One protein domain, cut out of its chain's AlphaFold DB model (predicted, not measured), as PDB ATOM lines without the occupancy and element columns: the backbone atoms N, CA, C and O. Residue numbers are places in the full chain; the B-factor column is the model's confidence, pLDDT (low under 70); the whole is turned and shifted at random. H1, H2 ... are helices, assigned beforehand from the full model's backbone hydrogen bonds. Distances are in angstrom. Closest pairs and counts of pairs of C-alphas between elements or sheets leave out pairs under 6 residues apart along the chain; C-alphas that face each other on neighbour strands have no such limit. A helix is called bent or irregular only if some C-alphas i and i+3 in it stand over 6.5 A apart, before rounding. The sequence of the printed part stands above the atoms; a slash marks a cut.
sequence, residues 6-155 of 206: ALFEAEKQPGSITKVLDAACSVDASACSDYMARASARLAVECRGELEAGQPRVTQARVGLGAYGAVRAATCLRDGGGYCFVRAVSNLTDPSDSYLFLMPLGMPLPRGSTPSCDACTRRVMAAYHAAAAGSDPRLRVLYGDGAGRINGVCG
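AT A GLANCE: This is residues 6 to 155 of the 206 residues of an uncharacterized protein of Ophiocordyceps camponoti-rufipedis (UniProt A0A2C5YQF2). A long kinked helix, H5, runs through the middle of this domain; H3 packs side by side with it, and the small H4 lies where the chain turns from H3 to H5. At the other end of H5, H6 packs on its last residues, between H2 and H7, with H1 at the corner of H2; H8 also packs on that end of H5 and makes a hairpin with H9. The stretch from 101 to 118 has no named element and loops from H7 back to H8. The printed part has 150 residues, with nine named helices in the order H1 to H9 and no named strand; the class is all helix, and the helix packing is part aligned, part crossed. The whole is compact, with a radius of gyration of the C-alphas of 15.7 A, and the C-alphas span 43 by 34 by 25 A.

HOW THE PARTS SIT: H5, residues 56 to 75, and H6, residues 84 to 90, are the hubs, touching four other helices each. H5 is irregular, with C-alphas 66 and 69 7.4 A apart, and has a kink of 59 degrees near residue 69. H3, residues 29 to 46, touches H5 at a shallow tilt of 17 degrees, opposite ways; their closest C-alphas, of Ser 40 and Arg 62, are 5.0 A apart. H4, residues 48 to 52, and H5 touch only at the corner, and only just, with 3 pairs of C-alphas within 8 A; the closest are those of Leu 51 and Thr 59, 6.0 A apart. With residues 74 to 75 alone, H5 touches H6 at a steep tilt of 63 degrees; the closest C-alphas, of Thr 75 and Phe 85, are 5.2 A apart. H2, residues 14 to 25, touches H6 with residues 14 to 18 alone, at a shallow tilt of 31 degrees, opposite ways; the closest C-alphas are those of Pro 14 and Val 86, 6.2 A apart. H1, residues 6 to 11, and H2 touch only at the corner, where the closest C-alphas, of Ala 10 and Ile 17, are 4.7 A apart. H7, residues 96 to 100, touches H6, with the closest C-alphas, of Ala 88 and Asp 97, 4.9 A apart. H8, residues 119 to 132, touches residues 69 to 74 of H5 at a steep tilt of 55 degrees; the C-alphas of Ala 74 and Val 124, the closest, are 5.1 A apart. H8 forms a helical hairpin with H9, residues 137 to 154, at a shallow tilt of 24 degrees; the closest C-alphas, of Ala 132 and Arg 140, are 4.8 A apart. H5 and H9 are apart. Every O i to N i+4 pair is within hydrogen-bond range in H1, H2, H4, H6, H8 and H9; the counts are 13 of 14 in H3, 14 of 16 in H5 and 0 of 1 in H7, where 2 of 2 O i to N i+3 pairs are within range.

IN THESE COORDINATES: H5 measures 24.4 A from C-alpha 56 at (110.139, 170.658, 141.347) to C-alpha 75 at (105.032, 153.598, 158.016). H3 measures 25.7 A, H9 25.5 A, H8 19.8 A and H2 15.9 A from first to last C-alpha. H1 begins with C-alpha 6 at (119.835, 160.919, 156.875), and H9 ends with C-alpha 154 at (97.610, 138.390, 145.325). Residues 78 to 79 pair with residues 82 to 83, antiparallel, in the link from H5 to H6.

THE WHOLE: The two C-alphas farthest apart, of Gly 49 and Gly 80, are 47.1 A apart. The printed part has no cut. The link from H7 to H8 is long, with 18 residues. The mean pLDDT of the printed part is 92.1, and residue 135 is under 70 in this predicted model.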
ATOM      1  N   ALA A   6     119.921 161.504 155.536       87.25
ATOM      2  CA  ALA A   6     119.835 160.919 156.875       87.25
ATOM      3  C   ALA A   6     118.848 159.738 156.946       87.25
ATOM      4  O   ALA A   6     119.130 158.750 157.621       87.25
ATOM      5  N   LEU A   7     117.715 159.818 156.235       87.75
ATOM      6  CA  LEU A   7     116.765 158.707 156.149       87.75
ATOM      7  C   LEU A   7     117.368 157.529 155.376       87.75
ATOM      8  O   LEU A   7     117.305 156.404 155.859       87.75
ATOM      9  N   PHE A   8     118.003 157.788 154.231       89.12
ATOM     10  CA  PHE A   8     118.639 156.741 153.428       89.12
ATOM     11  C   PHE A   8     119.762 156.028 154.180       89.12
ATOM     12  O   PHE A   8     119.890 154.812 154.086       89.12
ATOM     13  N   GLU A   9     120.557 156.754 154.970       91.00
ATOM     14  CA  GLU A   9     121.556 156.137 155.847       91.00
ATOM     15  C   GLU A   9     120.906 155.281 156.943       91.00
ATOM     16  O   GLU A   9     121.408 154.204 157.259       91.00
ATOM     17  N   ALA A  10     119.769 155.713 157.498       91.56
ATOM     18  CA  ALA A  10     119.038 154.923 158.484       91.56
ATOM     19  C   ALA A  10     118.442 153.638 157.881       91.56
ATOM     20  O   ALA A  10     118.471 152.598 158.535       91.56
ATOM     21  N   GLU A  11     117.941 153.682 156.644       90.00
ATOM     22  CA  GLU A  11     117.351 152.533 155.937       90.00
ATOM     23  C   GLU A  11     118.359 151.408 155.660       90.00
ATOM     24  O   GLU A  11     117.973 150.242 155.626       90.00
ATOM     25  N   LYS A  12     119.660 151.717 155.560       89.94
ATOM     26  CA  LYS A  12     120.718 150.704 155.374       89.94
ATOM     27  C   LYS A  12     120.842 149.721 156.538       89.94
ATOM     28  O   LYS A  12     121.503 148.695 156.396       89.94
ATOM     29  N   GLN A  13     120.293 150.054 157.706       92.19
ATOM     30  CA  GLN A  13     120.407 149.254 158.921       92.19
ATOM     31  C   GLN A  13     119.029 149.133 159.591       92.19
ATOM     32  O   GLN A  13     118.538 150.128 160.129       92.19
ATOM     33  N   PRO A  14     118.416 147.932 159.658       91.50
ATOM     34  CA  PRO A  14     117.060 147.751 160.192       91.50
ATOM     35  C   PRO A  14     116.851 148.349 161.592       91.50
ATOM     36  O   PRO A  14     115.814 148.950 161.880       91.50
ATOM     37  N   GLY A  15     117.856 148.242 162.468       93.69
ATOM     38  CA  GLY A  15     117.814 148.836 163.807       93.69
ATOM     39  C   GLY A  15     117.824 150.369 163.799       93.69
ATOM     40  O   GLY A  15     117.151 150.988 164.622       93.69
ATOM     41  N   SER A  16     118.539 150.995 162.861       94.50
ATOM     42  CA  SER A  16     118.598 152.455 162.729       94.50
ATOM     43  C   SER A  16     117.268 153.021 162.242       94.50
ATOM     44  O   SER A  16     116.728 153.927 162.876       94.50
ATOM     45  N   ILE A  17     116.690 152.453 161.179       94.75
ATOM     46  CA  ILE A  17     115.376 152.891 160.691       94.75
ATOM     47  C   ILE A  17     114.262 152.621 161.712       94.75
ATOM     48  O   ILE A  17     113.369 153.450 161.872       94.75
ATOM     49  N   THR A  18     114.348 151.535 162.488       96.25
ATOM     50  CA  THR A  18     113.395 151.265 163.579       96.25
ATOM     51  C   THR A  18     113.421 152.373 164.632       96.25
ATOM     52  O   THR A  18     112.359 152.868 164.999       96.25
ATOM     53  N   LYS A  19     114.605 152.847 165.049       95.75
ATOM     54  CA  LYS A  19     114.725 153.976 165.994       95.75
ATOM     55  C   LYS A  19     114.125 155.270 165.441       95.75
ATOM     56  O   LYS A  19     113.476 156.009 166.178       95.75
ATOM     57  N   VAL A  20     114.323 155.540 164.148       94.75
ATOM     58  CA  VAL A  20     113.710 156.699 163.475       94.75
ATOM     59  C   VAL A  20     112.186 156.592 163.511       94.75
ATOM     60  O   VAL A  20     111.515 157.574 163.826       94.75
ATOM     61  N   LEU A  21     111.633 155.409 163.236       95.94
ATOM     62  CA  LEU A  21     110.190 155.177 163.300       95.94
ATOM     63  C   LEU A  21     109.653 155.246 164.731       95.94
ATOM     64  O   LEU A  21     108.607 155.842 164.932       95.94
ATOM     65  N   ASP A  22     110.358 154.725 165.737       96.50
ATOM     66  CA  ASP A  22     109.940 154.834 167.143       96.50
ATOM     67  C   ASP A  22     109.801 156.297 167.579       96.50
ATOM     68  O   ASP A  22     108.788 156.689 168.165       96.50
ATOM     69  N   ALA A  23     110.769 157.137 167.206       95.56
ATOM     70  CA  ALA A  23     110.680 158.573 167.434       95.56
ATOM     71  C   ALA A  23     109.532 159.208 166.629       95.56
ATOM     72  O   ALA A  23     108.704 159.922 167.190       95.56
ATOM     73  N   ALA A  24     109.427 158.923 165.329       93.62
ATOM     74  CA  ALA A  24     108.426 159.541 164.459       93.62
ATOM     75  C   ALA A  24     106.982 159.111 164.773       93.62
ATOM     76  O   ALA A  24     106.050 159.892 164.587       93.62
ATOM     77  N   CYS A  25     106.778 157.881 165.240       96.06
ATOM     78  CA  CYS A  25     105.462 157.308 165.507       96.06
ATOM     79  C   CYS A  25     104.957 157.585 166.931       96.06
ATOM     80  O   CYS A  25     103.765 157.404 167.179       96.06
ATOM     81  N   SER A  26     105.820 158.058 167.841       95.69
ATOM     82  CA  SER A  26     105.441 158.448 169.212       95.69
ATOM     83  C   SER A  26     104.841 159.854 169.324       95.69
ATOM     84  O   SER A  26     104.236 160.184 170.342       95.69
ATOM     85  N   VAL A  27     104.966 160.682 168.282       95.00
ATOM     86  CA  VAL A  27     104.386 162.035 168.256       95.00
ATOM     87  C   VAL A  27     102.863 161.997 168.123       95.00
ATOM     88  O   VAL A  27     102.317 161.062 167.528       95.00
ATOM     89  N   ASP A  28     102.184 163.053 168.576       95.25
ATOM     90  CA  ASP A  28     100.744 163.230 168.364       95.25
ATOM     91  C   ASP A  28     100.413 163.226 166.861       95.25
ATOM     92  O   ASP A  28     100.834 164.098 166.089       95.25
ATOM     93  N   ALA A  29      99.681 162.192 166.441       91.88
ATOM     94  CA  ALA A  29      99.376 161.944 165.041       91.88
ATOM     95  C   ALA A  29      98.501 163.047 164.438       91.88
ATOM     96  O   ALA A  29      98.762 163.480 163.313       91.88
ATOM     97  N   SER A  30      97.482 163.490 165.177       92.62
ATOM     98  CA  SER A  30      96.528 164.515 164.753       92.62
ATOM     99  C   SER A  30      97.195 165.873 164.631       92.62
ATOM    100  O   SER A  30      97.175 166.467 163.558       92.62
ATOM    101  N   ALA A  31      97.874 166.330 165.682       95.50
ATOM    102  CA  ALA A  31      98.489 167.647 165.721       95.50
ATOM    103  C   ALA A  31      99.527 167.815 164.603       95.50
ATOM    104  O   ALA A  31      99.540 168.840 163.913       95.50
ATOM    105  N   CYS A  32     100.370 166.798 164.381       94.94
ATOM    106  CA  CYS A  32     101.379 166.854 163.328       94.94
ATOM    107  C   CYS A  32     100.751 166.763 161.928       94.94
ATOM    108  O   CYS A  32     101.117 167.539 161.043       94.94
ATOM    109  N   SER A  33      99.761 165.885 161.727       93.06
ATOM    110  CA  SER A  33      99.071 165.772 160.432       93.06
ATOM    111  C   SER A  33      98.320 167.047 160.069       93.06
ATOM    112  O   SER A  33      98.433 167.522 158.940       93.06
ATOM    113  N   ASP A  34      97.642 167.660 161.035       94.25
ATOM    114  CA  ASP A  34      96.926 168.918 160.856       94.25
ATOM    115  C   ASP A  34      97.875 170.073 160.539       94.25
ATOM    116  O   ASP A  34      97.596 170.911 159.678       94.25
ATOM    117  N   TYR A  35      99.021 170.130 161.224       96.31
ATOM    118  CA  TYR A  35     100.053 171.115 160.929       96.31
ATOM    119  C   TYR A  35     100.578 170.963 159.497       96.31
ATOM    120  O   TYR A  35     100.610 171.946 158.753       96.31
ATOM    121  N   MET A  36     100.935 169.744 159.087       95.69
ATOM    122  CA  MET A  36     101.462 169.471 157.747       95.69
ATOM    123  C   MET A  36     100.418 169.739 156.654       95.69
ATOM    124  O   MET A  36     100.740 170.350 155.633       95.69
ATOM    125  N   ALA A  37      99.150 169.391 156.893       93.19
ATOM    126  CA  ALA A  37      98.048 169.697 155.986       93.19
ATOM    127  C   ALA A  37      97.857 171.214 155.813       93.19
ATOM    128  O   ALA A  37      97.776 171.708 154.684       93.19
ATOM    129  N   ARG A  38      97.869 171.982 156.914       95.44
ATOM    130  CA  ARG A  38      97.813 173.454 156.859       95.44
ATOM    131  C   ARG A  38      99.020 174.048 156.139       95.44
ATOM    132  O   ARG A  38      98.851 174.983 155.360       95.44
ATOM    133  N   ALA A  39     100.221 173.522 156.368       97.00
ATOM    134  CA  ALA A  39     101.427 173.974 155.680       97.00
ATOM    135  C   ALA A  39     101.340 173.725 154.163       97.00
ATOM    136  O   ALA A  39     101.639 174.624 153.380       97.00
ATOM    137  N   SER A  40     100.847 172.552 153.744       95.12
ATOM    138  CA  SER A  40     100.594 172.241 152.328       95.12
ATOM    139  C   SER A  40      99.581 173.208 151.702       95.12
ATOM    140  O   SER A  40      99.805 173.719 150.602       95.12
ATOM    141  N   ALA A  41      98.496 173.517 152.421       94.88
ATOM    142  CA  ALA A  41      97.471 174.459 151.974       94.88
ATOM    143  C   ALA A  41      97.980 175.909 151.889       94.88
ATOM    144  O   ALA A  41      97.582 176.636 150.987       94.88
ATOM    145  N   ARG A  42      98.880 176.339 152.780       96.81
ATOM    146  CA  ARG A  42      99.516 177.666 152.687       96.81
ATOM    147  C   ARG A  42     100.463 177.750 151.497       96.81
ATOM    148  O   ARG A  42     100.348 178.665 150.693       96.81
ATOM    149  N   LEU A  43     101.330 176.751 151.325       96.25
ATOM    150  CA  LEU A  43     102.260 176.675 150.192       96.25
ATOM    151  C   LEU A  43     101.514 176.695 148.846       96.25
ATOM    152  O   LEU A  43     101.986 177.290 147.883       96.25
ATOM    153  N   ALA A  44     100.310 176.117 148.797       94.56
ATOM    154  CA  ALA A  44      99.425 176.186 147.637       94.56
ATOM    155  C   ALA A  44      99.097 177.603 147.155       94.56
ATOM    156  O   ALA A  44      98.866 177.791 145.962       94.56
ATOM    157  N   VAL A  45      99.001 178.544 148.092       97.25
ATOM    158  CA  VAL A  45      98.597 179.929 147.848       97.25
ATOM    159  C   VAL A  45      99.834 180.801 147.677       97.25
ATOM    160  O   VAL A  45      99.949 181.497 146.672       97.25
ATOM    161  N   GLU A  46     100.772 180.711 148.618       97.50
ATOM    162  CA  GLU A  46     101.965 181.564 148.667       97.50
ATOM    163  C   GLU A  46     102.944 181.278 147.524       97.50
ATOM    164  O   GLU A  46     103.575 182.193 147.011       97.50
ATOM    165  N   CYS A  47     103.052 180.019 147.085       97.19
ATOM    166  CA  CYS A  47     103.967 179.612 146.015       97.19
ATOM    167  C   CYS A  47     103.221 179.248 144.724       97.19
ATOM    168  O   CYS A  47     103.606 178.322 144.003       97.19
ATOM    169  N   ARG A  48     102.085 179.910 144.459       97.19
ATOM    170  CA  ARG A  48     101.240 179.599 143.297       97.19
ATOM    171  C   ARG A  48     102.006 179.739 141.980       97.19
ATOM    172  O   ARG A  48     101.905 178.848 141.145       97.19
ATOM    173  N   GLY A  49     102.793 180.804 141.817       98.00
ATOM    174  CA  GLY A  49     103.555 181.043 140.588       98.00
ATOM    175  C   GLY A  49     104.590 179.949 140.320       98.00
ATOM    176  O   GLY A  49     104.701 179.449 139.205       98.00
ATOM    177  N   GLU A  50     105.302 179.502 141.351       97.50
ATOM    178  CA  GLU A  50     106.277 178.417 141.256       97.50
ATOM    179  C   GLU A  50     105.609 177.072 140.972       97.50
ATOM    180  O   GLU A  50     106.152 176.261 140.221       97.50
ATOM    181  N   LEU A  51     104.433 176.825 141.555       96.19
ATOM    182  CA  LEU A  51     103.642 175.626 141.283       96.19
ATOM    183  C   LEU A  51     103.125 175.604 139.838       96.19
ATOM    184  O   LEU A  51     103.193 174.559 139.195       96.19
ATOM    185  N   GLU A  52     102.648 176.737 139.318       96.56
ATOM    186  CA  GLU A  52     102.209 176.886 137.921       96.56
ATOM    187  C   GLU A  52     103.381 176.745 136.942       96.56
ATOM    188  O   GLU A  52     103.248 176.101 135.903       96.56
ATOM    189  N   ALA A  53     104.557 177.254 137.315       97.25
ATOM    190  CA  ALA A  53     105.803 177.061 136.577       97.25
ATOM    191  C   ALA A  53     106.407 175.649 136.737       97.25
ATOM    192  O   ALA A  53     107.475 175.374 136.191       97.25
ATOM    193  N   GLY A  54     105.768 174.754 137.499       94.06
ATOM    194  CA  GLY A  54     106.219 173.375 137.679       94.06
ATOM    195  C   GLY A  54     107.539 173.239 138.445       94.06
ATOM    196  O   GLY A  54     108.259 172.259 138.252       94.06
ATOM    197  N   GLN A  55     107.879 174.193 139.318       95.94
ATOM    198  CA  GLN A  55     109.124 174.150 140.084       95.94
ATOM    199  C   GLN A  55     109.171 172.886 140.962       95.94
ATOM    200  O   GLN A  55     108.324 172.707 141.854       95.94
ATOM    201  N   PRO A  56     110.166 171.998 140.768       91.38
ATOM    202  CA  PRO A  56     110.139 170.658 141.347       91.38
ATOM    203  C   PRO A  56     110.255 170.676 142.873       91.38
ATOM    204  O   PRO A  56     109.590 169.892 143.545       91.38
ATOM    205  N   ARG A  57     111.031 171.608 143.445       91.62
ATOM    206  CA  ARG A  57     111.212 171.718 144.905       91.62
ATOM    207  C   ARG A  57     109.910 172.083 145.620       91.62
ATOM    208  O   ARG A  57     109.554 171.445 146.607       91.62
ATOM    209  N   VAL A  58     109.193 173.079 145.102       94.31
ATOM    210  CA  VAL A  58     107.923 173.558 145.673       94.31
ATOM    211  C   VAL A  58     106.839 172.495 145.509       94.31
ATOM    212  O   VAL A  58     106.121 172.179 146.457       94.31
ATOM    213  N   THR A  59     106.780 171.870 144.332       92.25
ATOM    214  CA  THR A  59     105.845 170.776 144.049       92.25
ATOM    215  C   THR A  59     106.068 169.593 144.990       92.25
ATOM    216  O   THR A  59     105.127 169.123 145.630       92.25
ATOM    217  N   GLN A  60     107.317 169.142 145.132       91.06
ATOM    218  CA  GLN A  60     107.675 168.026 146.005       91.06
ATOM    219  C   GLN A  60     107.391 168.340 147.478       91.06
ATOM    220  O   GLN A  60     106.873 167.483 148.195       91.06
ATOM    221  N   ALA A  61     107.674 169.568 147.928       92.69
ATOM    222  CA  ALA A  61     107.351 170.008 149.281       92.69
ATOM    223  C   ALA A  61     105.839 169.971 149.531       92.69
ATOM    224  O   ALA A  61     105.395 169.373 150.510       92.69
ATOM    225  N   ARG A  62     105.029 170.527 148.619       93.44
ATOM    226  CA  ARG A  62     103.566 170.521 148.748       93.44
ATOM    227  C   ARG A  62     103.001 169.109 148.859       93.44
ATOM    228  O   ARG A  62     102.176 168.852 149.739       93.44
ATOM    229  N   VAL A  63     103.437 168.222 147.962       91.19
ATOM    230  CA  VAL A  63     103.005 166.820 147.923       91.19
ATOM    231  C   VAL A  63     103.427 166.105 149.202       91.19
ATOM    232  O   VAL A  63     102.590 165.487 149.848       91.19
ATOM    233  N   GLY A  64     104.686 166.247 149.625       91.06
ATOM    234  CA  GLY A  64     105.184 165.624 150.852       91.06
ATOM    235  C   GLY A  64     104.435 166.076 152.108       91.06
ATOM    236  O   GLY A  64     104.093 165.242 152.942       91.06
ATOM    237  N   LEU A  65     104.138 167.375 152.224       93.56
ATOM    238  CA  LEU A  65     103.366 167.935 153.337       93.56
ATOM    239  C   LEU A  65     101.919 167.423 153.342       93.56
ATOM    240  O   LEU A  65     101.415 167.014 154.385       93.56
ATOM    241  N   GLY A  66     101.257 167.402 152.179       91.88
ATOM    242  CA  GLY A  66      99.877 166.922 152.059       91.88
ATOM    243  C   GLY A  66      99.744 165.415 152.300       91.88
ATOM    244  O   GLY A  66      98.777 164.960 152.902       91.88
ATOM    245  N   ALA A  67     100.753 164.645 151.894       92.44
ATOM    246  CA  ALA A  67     100.785 163.195 152.038       92.44
ATOM    247  C   ALA A  67     101.191 162.715 153.440       92.44
ATOM    248  O   ALA A  67     101.102 161.516 153.711       92.44
ATOM    249  N   TYR A  68     101.650 163.608 154.329       92.69
ATOM    250  CA  TYR A  68     102.239 163.236 155.620       92.69
ATOM    251  C   TYR A  68     101.356 162.277 156.427       92.69
ATOM    252  O   TYR A  68     101.850 161.253 156.899       92.69
ATOM    253  N   GLY A  69     100.056 162.565 156.540       92.62
ATOM    254  CA  GLY A  69      99.127 161.723 157.299       92.62
ATOM    255  C   GLY A  69      99.055 160.294 156.753       92.62
ATOM    256  O   GLY A  69      99.165 159.336 157.514       92.62
ATOM    257  N   ALA A  70      98.962 160.146 155.430       92.94
ATOM    258  CA  ALA A  70      98.929 158.846 154.763       92.94
ATOM    259  C   ALA A  70     100.264 158.093 154.887       92.94
ATOM    260  O   ALA A  70     100.272 156.901 155.194       92.94
ATOM    261  N   VAL A  71     101.395 158.783 154.697       93.19
ATOM    262  CA  VAL A  71     102.731 158.190 154.866       93.19
ATOM    263  C   VAL A  71     102.915 157.703 156.297       93.19
ATOM    264  O   VAL A  71     103.254 156.541 156.491       93.19
ATOM    265  N   ARG A  72     102.630 158.547 157.296       94.31
ATOM    266  CA  ARG A  72     102.734 158.192 158.718       94.31
ATOM    267  C   ARG A  72     101.827 157.014 159.063       94.31
ATOM    268  O   ARG A  72     102.262 156.093 159.748       94.31
ATOM    269  N   ALA A  73     100.580 157.031 158.590       94.06
ATOM    270  CA  ALA A  73      99.634 155.949 158.835       94.06
ATOM    271  C   ALA A  73     100.161 154.606 158.322       94.06
ATOM    272  O   ALA A  73      99.984 153.611 159.009       94.06
ATOM    273  N   ALA A  74     100.842 154.578 157.172       95.25
ATOM    274  CA  ALA A  74     101.434 153.358 156.631       95.25
ATOM    275  C   ALA A  74     102.758 152.971 157.306       95.25
ATOM    276  O   ALA A  74     102.937 151.811 157.674       95.25
ATOM    277  N   THR A  75     103.692 153.909 157.487       95.12
ATOM    278  CA  THR A  75     105.032 153.598 158.016       95.12
ATOM    279  C   THR A  75     105.015 153.207 159.490       95.12
ATOM    280  O   THR A  75     105.854 152.416 159.915       95.12
ATOM    281  N   CYS A  76     104.030 153.691 160.252       96.44
ATOM    282  CA  CYS A  76     103.837 153.327 161.653       96.44
ATOM    283  C   CYS A  76     103.060 152.015 161.860       96.44
ATOM    284  O   CYS A  76     102.859 151.612 163.008       96.44
ATOM    285  N   LEU A  77     102.622 151.326 160.796       96.50
ATOM    286  CA  LEU A  77     101.986 150.014 160.928       96.50
ATOM    287  C   LEU A  77     102.980 148.982 161.447       96.50
ATOM    288  O   LEU A  77     104.110 148.882 160.964       96.50
ATOM    289  N   ARG A  78     102.512 148.165 162.390       95.00
ATOM    290  CA  ARG A  78     103.275 147.059 162.962       95.00
ATOM    291  C   ARG A  78     102.613 145.713 162.700       95.00
ATOM    292  O   ARG A  78     101.387 145.599 162.670       95.00
ATOM    293  N   ASP A  79     103.449 144.695 162.564       92.50
ATOM    294  CA  ASP A  79     103.070 143.295 162.417       92.50
ATOM    295  C   ASP A  79     104.134 142.403 163.074       92.50
ATOM    296  O   ASP A  79     105.329 142.559 162.814       92.50
ATOM    297  N   GLY A  80     103.715 141.506 163.972       86.56
ATOM    298  CA  GLY A  80     104.634 140.610 164.691       86.56
ATOM    299  C   GLY A  80     105.731 141.323 165.499       86.56
ATOM    300  O   GLY A  80     106.835 140.807 165.614       86.56
ATOM    301  N   GLY A  81     105.469 142.533 166.011       85.31
ATOM    302  CA  GLY A  81     106.426 143.330 166.796       85.31
ATOM    303  C   GLY A  81     107.343 144.253 165.979       85.31
ATOM    304  O   GLY A  81     107.890 145.205 166.534       85.31
ATOM    305  N   GLY A  82     107.450 144.057 164.661       93.06
ATOM    306  CA  GLY A  82     108.219 144.920 163.756       93.06
ATOM    307  C   GLY A  82     107.346 145.904 162.976       93.06
ATOM    308  O   GLY A  82     106.137 145.714 162.860       93.06
ATOM    309  N   TYR A  83     107.952 146.954 162.418       96.62
ATOM    310  CA  TYR A  83     107.269 147.844 161.475       96.62
ATOM    311  C   TYR A  83     107.181 147.208 160.087       96.62
ATOM    312  O   TYR A  83     108.169 146.683 159.570       96.62
ATOM    313  N   CYS A  84     106.025 147.346 159.443       95.75
ATOM    314  CA  CYS A  84     105.830 146.906 158.064       95.75
ATOM    315  C   CYS A  84     106.784 147.616 157.094       95.75
ATOM    316  O   CYS A  84     107.318 146.982 156.189       95.75
ATOM    317  N   PHE A  85     107.064 148.905 157.326       95.06
ATOM    318  CA  PHE A  85     108.031 149.651 156.519       95.06
ATOM    319  C   PHE A  85     109.439 149.065 156.612       95.06
ATOM    320  O   PHE A  85     110.088 148.878 155.591       95.06
ATOM    321  N   VAL A  86     109.889 148.705 157.819       94.94
ATOM    322  CA  VAL A  86     111.220 148.111 158.022       94.94
ATOM    323  C   VAL A  86     111.334 146.790 157.274       94.94
ATOM    324  O   VAL A  86     112.341 146.565 156.611       94.94
ATOM    325  N   ARG A  87     110.295 145.947 157.317       91.81
ATOM    326  CA  ARG A  87     110.253 144.696 156.544       91.81
ATOM    327  C   ARG A  87     110.357 144.965 155.040       91.81
ATOM    328  O   ARG A  87     111.142 144.304 154.374       91.81
ATOM    329  N   ALA A  88     109.625 145.958 154.541       92.31
ATOM    330  CA  ALA A  88     109.612 146.317 153.128       92.31
ATOM    331  C   ALA A  88     110.966 146.836 152.619       92.31
ATOM    332  O   ALA A  88     111.422 146.394 151.569       92.31
ATOM    333  N   VAL A  89     111.628 147.730 153.363       90.81
ATOM    334  CA  VAL A  89     112.926 148.303 152.947       90.81
ATOM    335  C   VAL A  89     114.113 147.381 153.225       90.81
ATOM    336  O   VAL A  89     115.159 147.525 152.603       90.81
ATOM    337  N   SER A  90     113.957 146.413 154.135       88.38
ATOM    338  CA  SER A  90     114.994 145.411 154.425       88.38
ATOM    339  C   SER A  90     114.900 144.177 153.522       88.38
ATOM    340  O   SER A  90     115.816 143.354 153.517       88.38
ATOM    341  N   ASN A  91     113.808 144.018 152.767       84.75
ATOM    342  CA  ASN A  91     113.643 142.923 151.819       84.75
ATOM    343  C   ASN A  91     114.367 143.247 150.504       84.75
ATOM    344  O   ASN A  91     113.790 143.772 149.557       84.75
ATOM    345  N   LEU A  92     115.656 142.913 150.447       79.44
ATOM    346  CA  LEU A  92     116.485 143.136 149.258       79.44
ATOM    347  C   LEU A  92     116.153 142.185 148.096       79.44
ATOM    348  O   LEU A  92     116.643 142.385 146.986       79.44
ATOM    349  N   THR A  93     115.357 141.140 148.342       79.00
ATOM    350  CA  THR A  93     114.969 140.151 147.329       79.00
ATOM    351  C   THR A  93     113.773 140.620 146.506       79.00
ATOM    352  O   THR A  93     113.716 140.322 145.315       79.00
ATOM    353  N   ASP A  94     112.858 141.387 147.105       75.25
ATOM    354  CA  ASP A  94     111.746 142.013 146.392       75.25
ATOM    355  C   ASP A  94     111.552 143.483 146.818       75.25
ATOM    356  O   ASP A  94     110.941 143.759 147.855       75.25
ATOM    357  N   PRO A  95     112.018 144.458 146.012       81.94
ATOM    358  CA  PRO A  95     111.850 145.875 146.323       81.94
ATOM    359  C   PRO A  95     110.407 146.367 146.116       81.94
ATOM    360  O   PRO A  95     110.110 147.527 146.412       81.94
ATOM    361  N   SER A  96     109.496 145.525 145.607       86.81
ATOM    362  CA  SER A  96     108.100 145.880 145.316       86.81
ATOM    363  C   SER A  96     107.361 146.414 146.541       86.81
ATOM    364  O   SER A  96     106.590 147.369 146.420       86.81
ATOM    365  N   ASP A  97     107.650 145.859 147.718       89.62
ATOM    366  CA  ASP A  97     107.023 146.258 148.981       89.62
ATOM    367  C   ASP A  97     107.371 147.700 149.360       89.62
ATOM    368  O   ASP A  97     106.533 148.431 149.889       89.62
ATOM    369  N   SER A  98     108.586 148.150 149.039       90.12
ATOM    370  CA  SER A  98     109.039 149.514 149.332       90.12
ATOM    371  C   SER A  98     108.272 150.562 148.520       90.12
ATOM    372  O   SER A  98     107.984 151.649 149.026       90.12
ATOM    373  N   TYR A  99     107.873 150.240 147.281       90.94
ATOM    374  CA  TYR A  99     107.111 151.163 146.432       90.94
ATOM    375  C   TYR A  99     105.723 151.479 146.987       90.94
ATOM    376  O   TYR A  99     105.225 152.580 146.743       90.94
ATOM    377  N   LEU A 100     105.123 150.574 147.772       92.19
ATOM    378  CA  LEU A 100     103.844 150.838 148.439       92.19
ATOM    379  C   LEU A 100     103.932 152.117 149.280       92.19
ATOM    380  O   LEU A 100     103.059 152.974 149.198       92.19
ATOM    381  N   PHE A 101     105.042 152.314 149.994       92.88
ATOM    382  CA  PHE A 101     105.245 153.461 150.882       92.88
ATOM    383  C   PHE A 101     105.522 154.782 150.154       92.88
ATOM    384  O   PHE A 101     105.490 155.850 150.769       92.88
ATOM    385  N   LEU A 102     105.744 154.731 148.838       91.44
ATOM    386  CA  LEU A 102     105.927 155.905 147.986       91.44
ATOM    387  C   LEU A 102     104.623 156.349 147.310       91.44
ATOM    388  O   LEU A 102     104.561 157.472 146.804       91.44
ATOM    389  N   MET A 103     103.571 155.523 147.339       91.81
ATOM    390  CA  MET A 103     102.287 155.840 146.709       91.81
ATOM    391  C   MET A 103     101.672 157.158 147.186       91.81
ATOM    392  O   MET A 103     101.290 157.963 146.333       91.81
ATOM    393  N   PRO A 104     101.636 157.473 148.495       91.00
ATOM    394  CA  PRO A 104     101.100 158.755 148.948       91.00
ATOM    395  C   PRO A 104     101.873 159.966 148.427       91.00
ATOM    396  O   PRO A 104     101.326 161.057 148.338       91.00
ATOM    397  N   LEU A 105     103.140 159.780 148.052       90.31
ATOM    398  CA  LEU A 105     104.001 160.831 147.511       90.31
ATOM    399  C   LEU A 105     103.808 161.032 146.000       90.31
ATOM    400  O   LEU A 105     104.601 161.730 145.371       90.31
ATOM    401  N   GLY A 106     102.773 160.430 145.410       89.50
ATOM    402  CA  GLY A 106     102.457 160.569 143.992       89.50
ATOM    403  C   GLY A 106     103.132 159.539 143.088       89.50
ATOM    404  O   GLY A 106     103.003 159.646 141.871       89.50
ATOM    405  N   MET A 107     103.848 158.562 143.650       89.88
ATOM    406  CA  MET A 107     104.548 157.543 142.866       89.88
ATOM    407  C   MET A 107     103.647 156.319 142.678       89.88
ATOM    408  O   MET A 107     103.403 155.604 143.647       89.88
ATOM    409  N   PRO A 108     103.137 156.042 141.466       90.94
ATOM    410  CA  PRO A 108     102.291 154.877 141.253       90.94
ATOM    411  C   PRO A 108     103.076 153.587 141.481       90.94
ATOM    412  O   PRO A 108     104.279 153.513 141.223       90.94
ATOM    413  N   LEU A 109     102.365 152.548 141.912       91.12
ATOM    414  CA  LEU A 109     102.929 151.212 142.010       91.12
ATOM    415  C   LEU A 109     103.302 150.722 140.589       91.12
ATOM    416  O   LEU A 109     102.420 150.659 139.726       91.12
ATOM    417  N   PRO A 110     104.577 150.388 140.296       91.06
ATOM    418  CA  PRO A 110     104.988 150.006 138.945       91.06
ATOM    419  C   PRO A 110     104.211 148.793 138.430       91.06
ATOM    420  O   PRO A 110     103.968 147.857 139.189       91.06
ATOM    421  N   ARG A 111     103.898 148.744 137.128       85.81
ATOM    422  CA  ARG A 111     103.137 147.638 136.499       85.81
ATOM    423  C   ARG A 111     103.807 146.260 136.560       85.81
ATOM    424  O   ARG A 111     103.128 145.273 136.305       85.81
ATOM    425  N   GLY A 112     105.101 146.199 136.880       85.38
ATOM    426  CA  GLY A 112     105.852 144.956 137.090       85.38
ATOM    427  C   GLY A 112     105.968 144.512 138.553       85.38
ATOM    428  O   GLY A 112     106.156 143.332 138.792       85.38
ATOM    429  N   SER A 113     105.752 145.398 139.534       87.94
ATOM    430  CA  SER A 113     105.900 145.109 140.980       87.94
ATOM    431  C   SER A 113     105.098 143.900 141.496       87.94
ATOM    432  O   SER A 113     103.911 143.770 141.223       87.94
ATOM    433  N   THR A 114     105.714 143.036 142.285       90.88
ATOM    434  CA  THR A 114     105.099 141.827 142.852       90.88
ATOM    435  C   THR A 114     105.065 141.906 144.377       90.88
ATOM    436  O   THR A 114     105.695 141.085 145.026       90.88
ATOM    437  N   PRO A 115     104.369 142.891 144.979       89.75
ATOM    438  CA  PRO A 115     104.402 143.057 146.427       89.75
ATOM    439  C   PRO A 115     103.938 141.790 147.155       89.75
ATOM    440  O   PRO A 115     103.064 141.060 146.678       89.75
ATOM    441  N   SER A 116     104.498 141.570 148.338       91.94
ATOM    442  CA  SER A 116     104.203 140.450 149.217       91.94
ATOM    443  C   SER A 116     102.716 140.406 149.562       91.94
ATOM    444  O   SER A 116     102.125 141.392 150.008       91.94
ATOM    445  N   CYS A 117     102.096 139.235 149.431       94.31
ATOM    446  CA  CYS A 117     100.679 139.033 149.740       94.31
ATOM    447  C   CYS A 117     100.452 138.746 151.234       94.31
ATOM    448  O   CYS A 117      99.830 137.750 151.608       94.31
ATOM    449  N   ASP A 118     100.960 139.624 152.102       93.00
ATOM    450  CA  ASP A 118     100.958 139.448 153.553       93.00
ATOM    451  C   ASP A 118     100.012 140.413 154.305       93.00
ATOM    452  O   ASP A 118      99.227 141.182 153.736       93.00
ATOM    453  N   ALA A 119     100.028 140.335 155.639       94.38
ATOM    454  CA  ALA A 119      99.231 141.217 156.487       94.38
ATOM    455  C   ALA A 119      99.662 142.692 156.393       94.38
ATOM    456  O   ALA A 119      98.807 143.575 156.511       94.38
ATOM    457  N   CYS A 120     100.947 142.968 156.159       95.19
ATOM    458  CA  CYS A 120     101.463 144.324 156.021       95.19
ATOM    459  C   CYS A 120     100.910 144.995 154.765       95.19
ATOM    460  O   CYS A 120     100.351 146.087 154.875       95.19
ATOM    461  N   THR A 121     100.942 144.325 153.613       95.00
ATOM    462  CA  THR A 121     100.384 144.868 152.363       95.00
ATOM    463  C   THR A 121      98.897 145.184 152.500       95.00
ATOM    464  O   THR A 121      98.456 146.276 152.131       95.00
ATOM    465  N   ARG A 122      98.110 144.291 153.118       95.69
ATOM    466  CA  ARG A 122      96.678 144.552 153.366       95.69
ATOM    467  C   ARG A 122      96.446 145.767 154.252       95.69
ATOM    468  O   ARG A 122      95.584 146.589 153.950       95.69
ATOM    469  N   ARG A 123      97.210 145.894 155.340       96.38
ATOM    470  CA  ARG A 123      97.076 147.002 156.294       96.38
ATOM    471  C   ARG A 123      97.516 148.336 155.701       96.38
ATOM    472  O   ARG A 123      96.824 149.330 155.904       96.38
ATOM    473  N   VAL A 124      98.608 148.356 154.937       95.75
ATOM    474  CA  VAL A 124      99.081 149.553 154.224       95.75
ATOM    475  C   VAL A 124      98.012 150.029 153.244       95.75
ATOM    476  O   VAL A 124      97.614 151.192 153.280       95.75
ATOM    477  N   MET A 125      97.457 149.123 152.437       95.44
ATOM    478  CA  MET A 125      96.386 149.482 151.507       95.44
ATOM    479  C   MET A 125      95.102 149.905 152.226       95.44
ATOM    480  O   MET A 125      94.436 150.831 151.775       95.44
ATOM    481  N   ALA A 126      94.754 149.309 153.368       95.25
ATOM    482  CA  ALA A 126      93.625 149.778 154.172       95.25
ATOM    483  C   ALA A 126      93.840 151.214 154.691       95.25
ATOM    484  O   ALA A 126      92.920 152.032 154.632       95.25
ATOM    485  N   ALA A 127      95.059 151.552 155.129       93.69
ATOM    486  CA  ALA A 127      95.407 152.913 155.536       93.69
ATOM    487  C   ALA A 127      95.288 153.907 154.368       93.69
ATOM    488  O   ALA A 127      94.753 155.004 154.540       93.69
ATOM    489  N   TYR A 128      95.711 153.518 153.162       93.75
ATOM    490  CA  TYR A 128      95.568 154.360 151.970       93.75
ATOM    491  C   TYR A 128      94.132 154.492 151.489       93.75
ATOM    492  O   TYR A 128      93.755 155.577 151.062       93.75
ATOM    493  N   HIS A 129      93.312 153.450 151.617       93.25
ATOM    494  CA  HIS A 129      91.877 153.547 151.357       93.25
ATOM    495  C   HIS A 129      91.232 154.601 152.266       93.25
ATOM    496  O   HIS A 129      90.492 155.460 151.793       93.25
ATOM    497  N   ALA A 130      91.536 154.564 153.567       90.25
ATOM    498  CA  ALA A 130      91.025 155.547 154.518       90.25
ATOM    499  C   ALA A 130      91.514 156.966 154.185       90.25
ATOM    500  O   ALA A 130      90.716 157.894 154.116       90.25
ATOM    501  N   ALA A 131      92.807 157.134 153.890       88.69
ATOM    502  CA  ALA A 131      93.362 158.434 153.516       88.69
ATOM    503  C   ALA A 131      92.789 158.976 152.189       88.69
ATOM    504  O   ALA A 131      92.569 160.178 152.049       88.69
ATOM    505  N   ALA A 132      92.500 158.098 151.227       87.56
ATOM    506  CA  ALA A 132      91.900 158.448 149.942       87.56
ATOM    507  C   ALA A 132      90.410 158.837 150.039       87.56
ATOM    508  O   ALA A 132      89.874 159.407 149.090       87.56
ATOM    509  N   ALA A 133      89.731 158.565 151.159       82.62
ATOM    510  CA  ALA A 133      88.389 159.100 151.411       82.62
ATOM    511  C   ALA A 133      88.398 160.624 151.648       82.62
ATOM    512  O   ALA A 133      87.370 161.283 151.485       82.62
ATOM    513  N   GLY A 134      89.565 161.193 151.967       75.75
ATOM    514  CA  GLY A 134      89.758 162.629 152.108       75.75
ATOM    515  C   GLY A 134      89.760 163.399 150.782       75.75
ATOM    516  O   GLY A 134      89.427 162.898 149.706       75.75
ATOM    517  N   SER A 135      90.169 164.662 150.863       61.00
ATOM    518  CA  SER A 135      90.055 165.637 149.773       61.00
ATOM    519  C   SER A 135      91.136 165.536 148.688       61.00
ATOM    520  O   SER A 135      91.167 166.405 147.819       61.00
ATOM    521  N   ASP A 136      92.033 164.541 148.723       74.25
ATOM    522  CA  ASP A 136      93.091 164.388 147.714       74.25
ATOM    523  C   ASP A 136      92.643 163.465 146.560       74.25
ATOM    524  O   ASP A 136      92.683 162.233 146.682       74.25
ATOM    525  N   PRO A 137      92.237 164.024 145.402       79.81
ATOM    526  CA  PRO A 137      91.825 163.225 144.256       79.81
ATOM    527  C   PRO A 137      92.964 162.391 143.662       79.81
ATOM    528  O   PRO A 137      92.687 161.366 143.039       79.81
ATOM    529  N   ARG A 138      94.233 162.779 143.849       83.56
ATOM    530  CA  ARG A 138      95.380 162.034 143.310       83.56
ATOM    531  C   ARG A 138      95.570 160.726 144.058       83.56
ATOM    532  O   ARG A 138      95.739 159.685 143.427       83.56
ATOM    533  N   LEU A 139      95.470 160.764 145.387       86.56
ATOM    534  CA  LEU A 139      95.615 159.565 146.210       86.56
ATOM    535  C   LEU A 139      94.535 158.522 145.898       86.56
ATOM    536  O   LEU A 139      94.826 157.332 145.876       86.56
ATOM    537  N   ARG A 140      93.312 158.953 145.570       90.00
ATOM    538  CA  ARG A 140      92.236 158.051 145.124       90.00
ATOM    539  C   ARG A 140      92.565 157.292 143.845       90.00
ATOM    540  O   ARG A 140      92.272 156.102 143.763       90.00
ATOM    541  N   VAL A 141      93.120 157.983 142.849       90.31
ATOM    542  CA  VAL A 141      93.511 157.363 141.574       90.31
ATOM    543  C   VAL A 141      94.634 156.361 141.822       90.31
ATOM    544  O   VAL A 141      94.499 155.194 141.468       90.31
ATOM    545  N   LEU A 142      95.679 156.783 142.539       91.69
ATOM    546  CA  LEU A 142      96.816 155.924 142.882       91.69
ATOM    547  C   LEU A 142      96.389 154.701 143.696       91.69
ATOM    548  O   LEU A 142      96.881 153.601 143.459       91.69
ATOM    549  N   TYR A 143      95.446 154.877 144.624       93.56
ATOM    550  CA  TYR A 143      94.862 153.778 145.377       93.56
ATOM    551  C   TYR A 143      94.139 152.785 144.466       93.56
ATOM    552  O   TYR A 143      94.390 151.590 144.578       93.56
ATOM    553  N   GLY A 144      93.267 153.259 143.570       93.69
ATOM    554  CA  GLY A 144      92.526 152.396 142.647       93.69
ATOM    555  C   GLY A 144      93.453 151.573 141.753       93.69
ATOM    556  O   GLY A 144      93.312 150.351 141.681       93.69
ATOM    557  N   ASP A 145      94.449 152.224 141.150       92.81
ATOM    558  CA  ASP A 145      95.448 151.565 140.302       92.81
ATOM    559  C   ASP A 145      96.277 150.543 141.097       92.81
ATOM    560  O   ASP A 145      96.465 149.401 140.668       92.81
ATOM    561  N   GLY A 146      96.736 150.928 142.293       93.81
ATOM    562  CA  GLY A 146      97.498 150.051 143.179       93.81
ATOM    563  C   GLY A 146      96.684 148.857 143.678       93.81
ATOM    564  O   GLY A 146      97.172 147.729 143.646       93.81
ATOM    565  N   ALA A 147      95.429 149.068 144.077       95.38
ATOM    566  CA  ALA A 147      94.526 148.010 144.524       95.38
ATOM    567  C   ALA A 147      94.225 147.018 143.395       95.38
ATOM    568  O   ALA A 147      94.254 145.808 143.620       95.38
ATOM    569  N   GLY A 148      94.007 147.514 142.173       94.62
ATOM    570  CA  GLY A 148      93.865 146.676 140.985       94.62
ATOM    571  C   GLY A 148      95.103 145.816 140.743       94.62
ATOM    572  O   GLY A 148      94.983 144.606 140.544       94.62
ATOM    573  N   ARG A 149      96.303 146.406 140.838       94.12
ATOM    574  CA  ARG A 149      97.546 145.650 140.656       94.12
ATOM    575  C   ARG A 149      97.750 144.588 141.731       94.12
ATOM    576  O   ARG A 149      98.058 143.449 141.392       94.12
ATOM    577  N   ILE A 150      97.573 144.949 142.999       95.31
ATOM    578  CA  ILE A 150      97.758 144.034 144.128       95.31
ATOM    579  C   ILE A 150      96.756 142.883 144.046       95.31
ATOM    580  O   ILE A 150      97.155 141.736 144.193       95.31
ATOM    581  N   ASN A 151      95.487 143.147 143.732       96.50
ATOM    582  CA  ASN A 151      94.495 142.084 143.543       96.50
ATOM    583  C   ASN A 151      94.803 141.192 142.326       96.50
ATOM    584  O   ASN A 151      94.478 140.009 142.335       96.50
ATOM    585  N   GLY A 152      95.457 141.727 141.292       94.88
ATOM    586  CA  GLY A 152      95.943 140.931 140.164       94.88
ATOM    587  C   GLY A 152      97.082 139.969 140.530       94.88
ATOM    588  O   GLY A 152      97.169 138.895 139.946       94.88
ATOM    589  N   VAL A 153      97.938 140.334 141.494       94.62
ATOM    590  CA  VAL A 153      99.078 139.511 141.950       94.62
ATOM    591  C   VAL A 153      98.680 138.569 143.092       94.62
ATOM    592  O   VAL A 153      99.017 137.391 143.070       94.62
ATOM    593  N   CYS A 154      97.940 139.078 144.075       95.50
ATOM    594  CA  CYS A 154      97.610 138.390 145.325       95.50
ATOM    595  C   CYS A 154      96.243 137.696 145.330       95.50
ATOM    596  O   CYS A 154      95.875 137.075 146.326       95.50
ATOM    597  N   GLY A 155      95.489 137.801 144.235       96.31
ATOM    598  CA  GLY A 155      94.145 137.252 144.106       96.31
ATOM    599  C   GLY A 155      93.044 138.283 144.350       96.31
ATOM    600  O   GLY A 155      93.204 139.281 145.060       96.31
TER     601      GLY A 155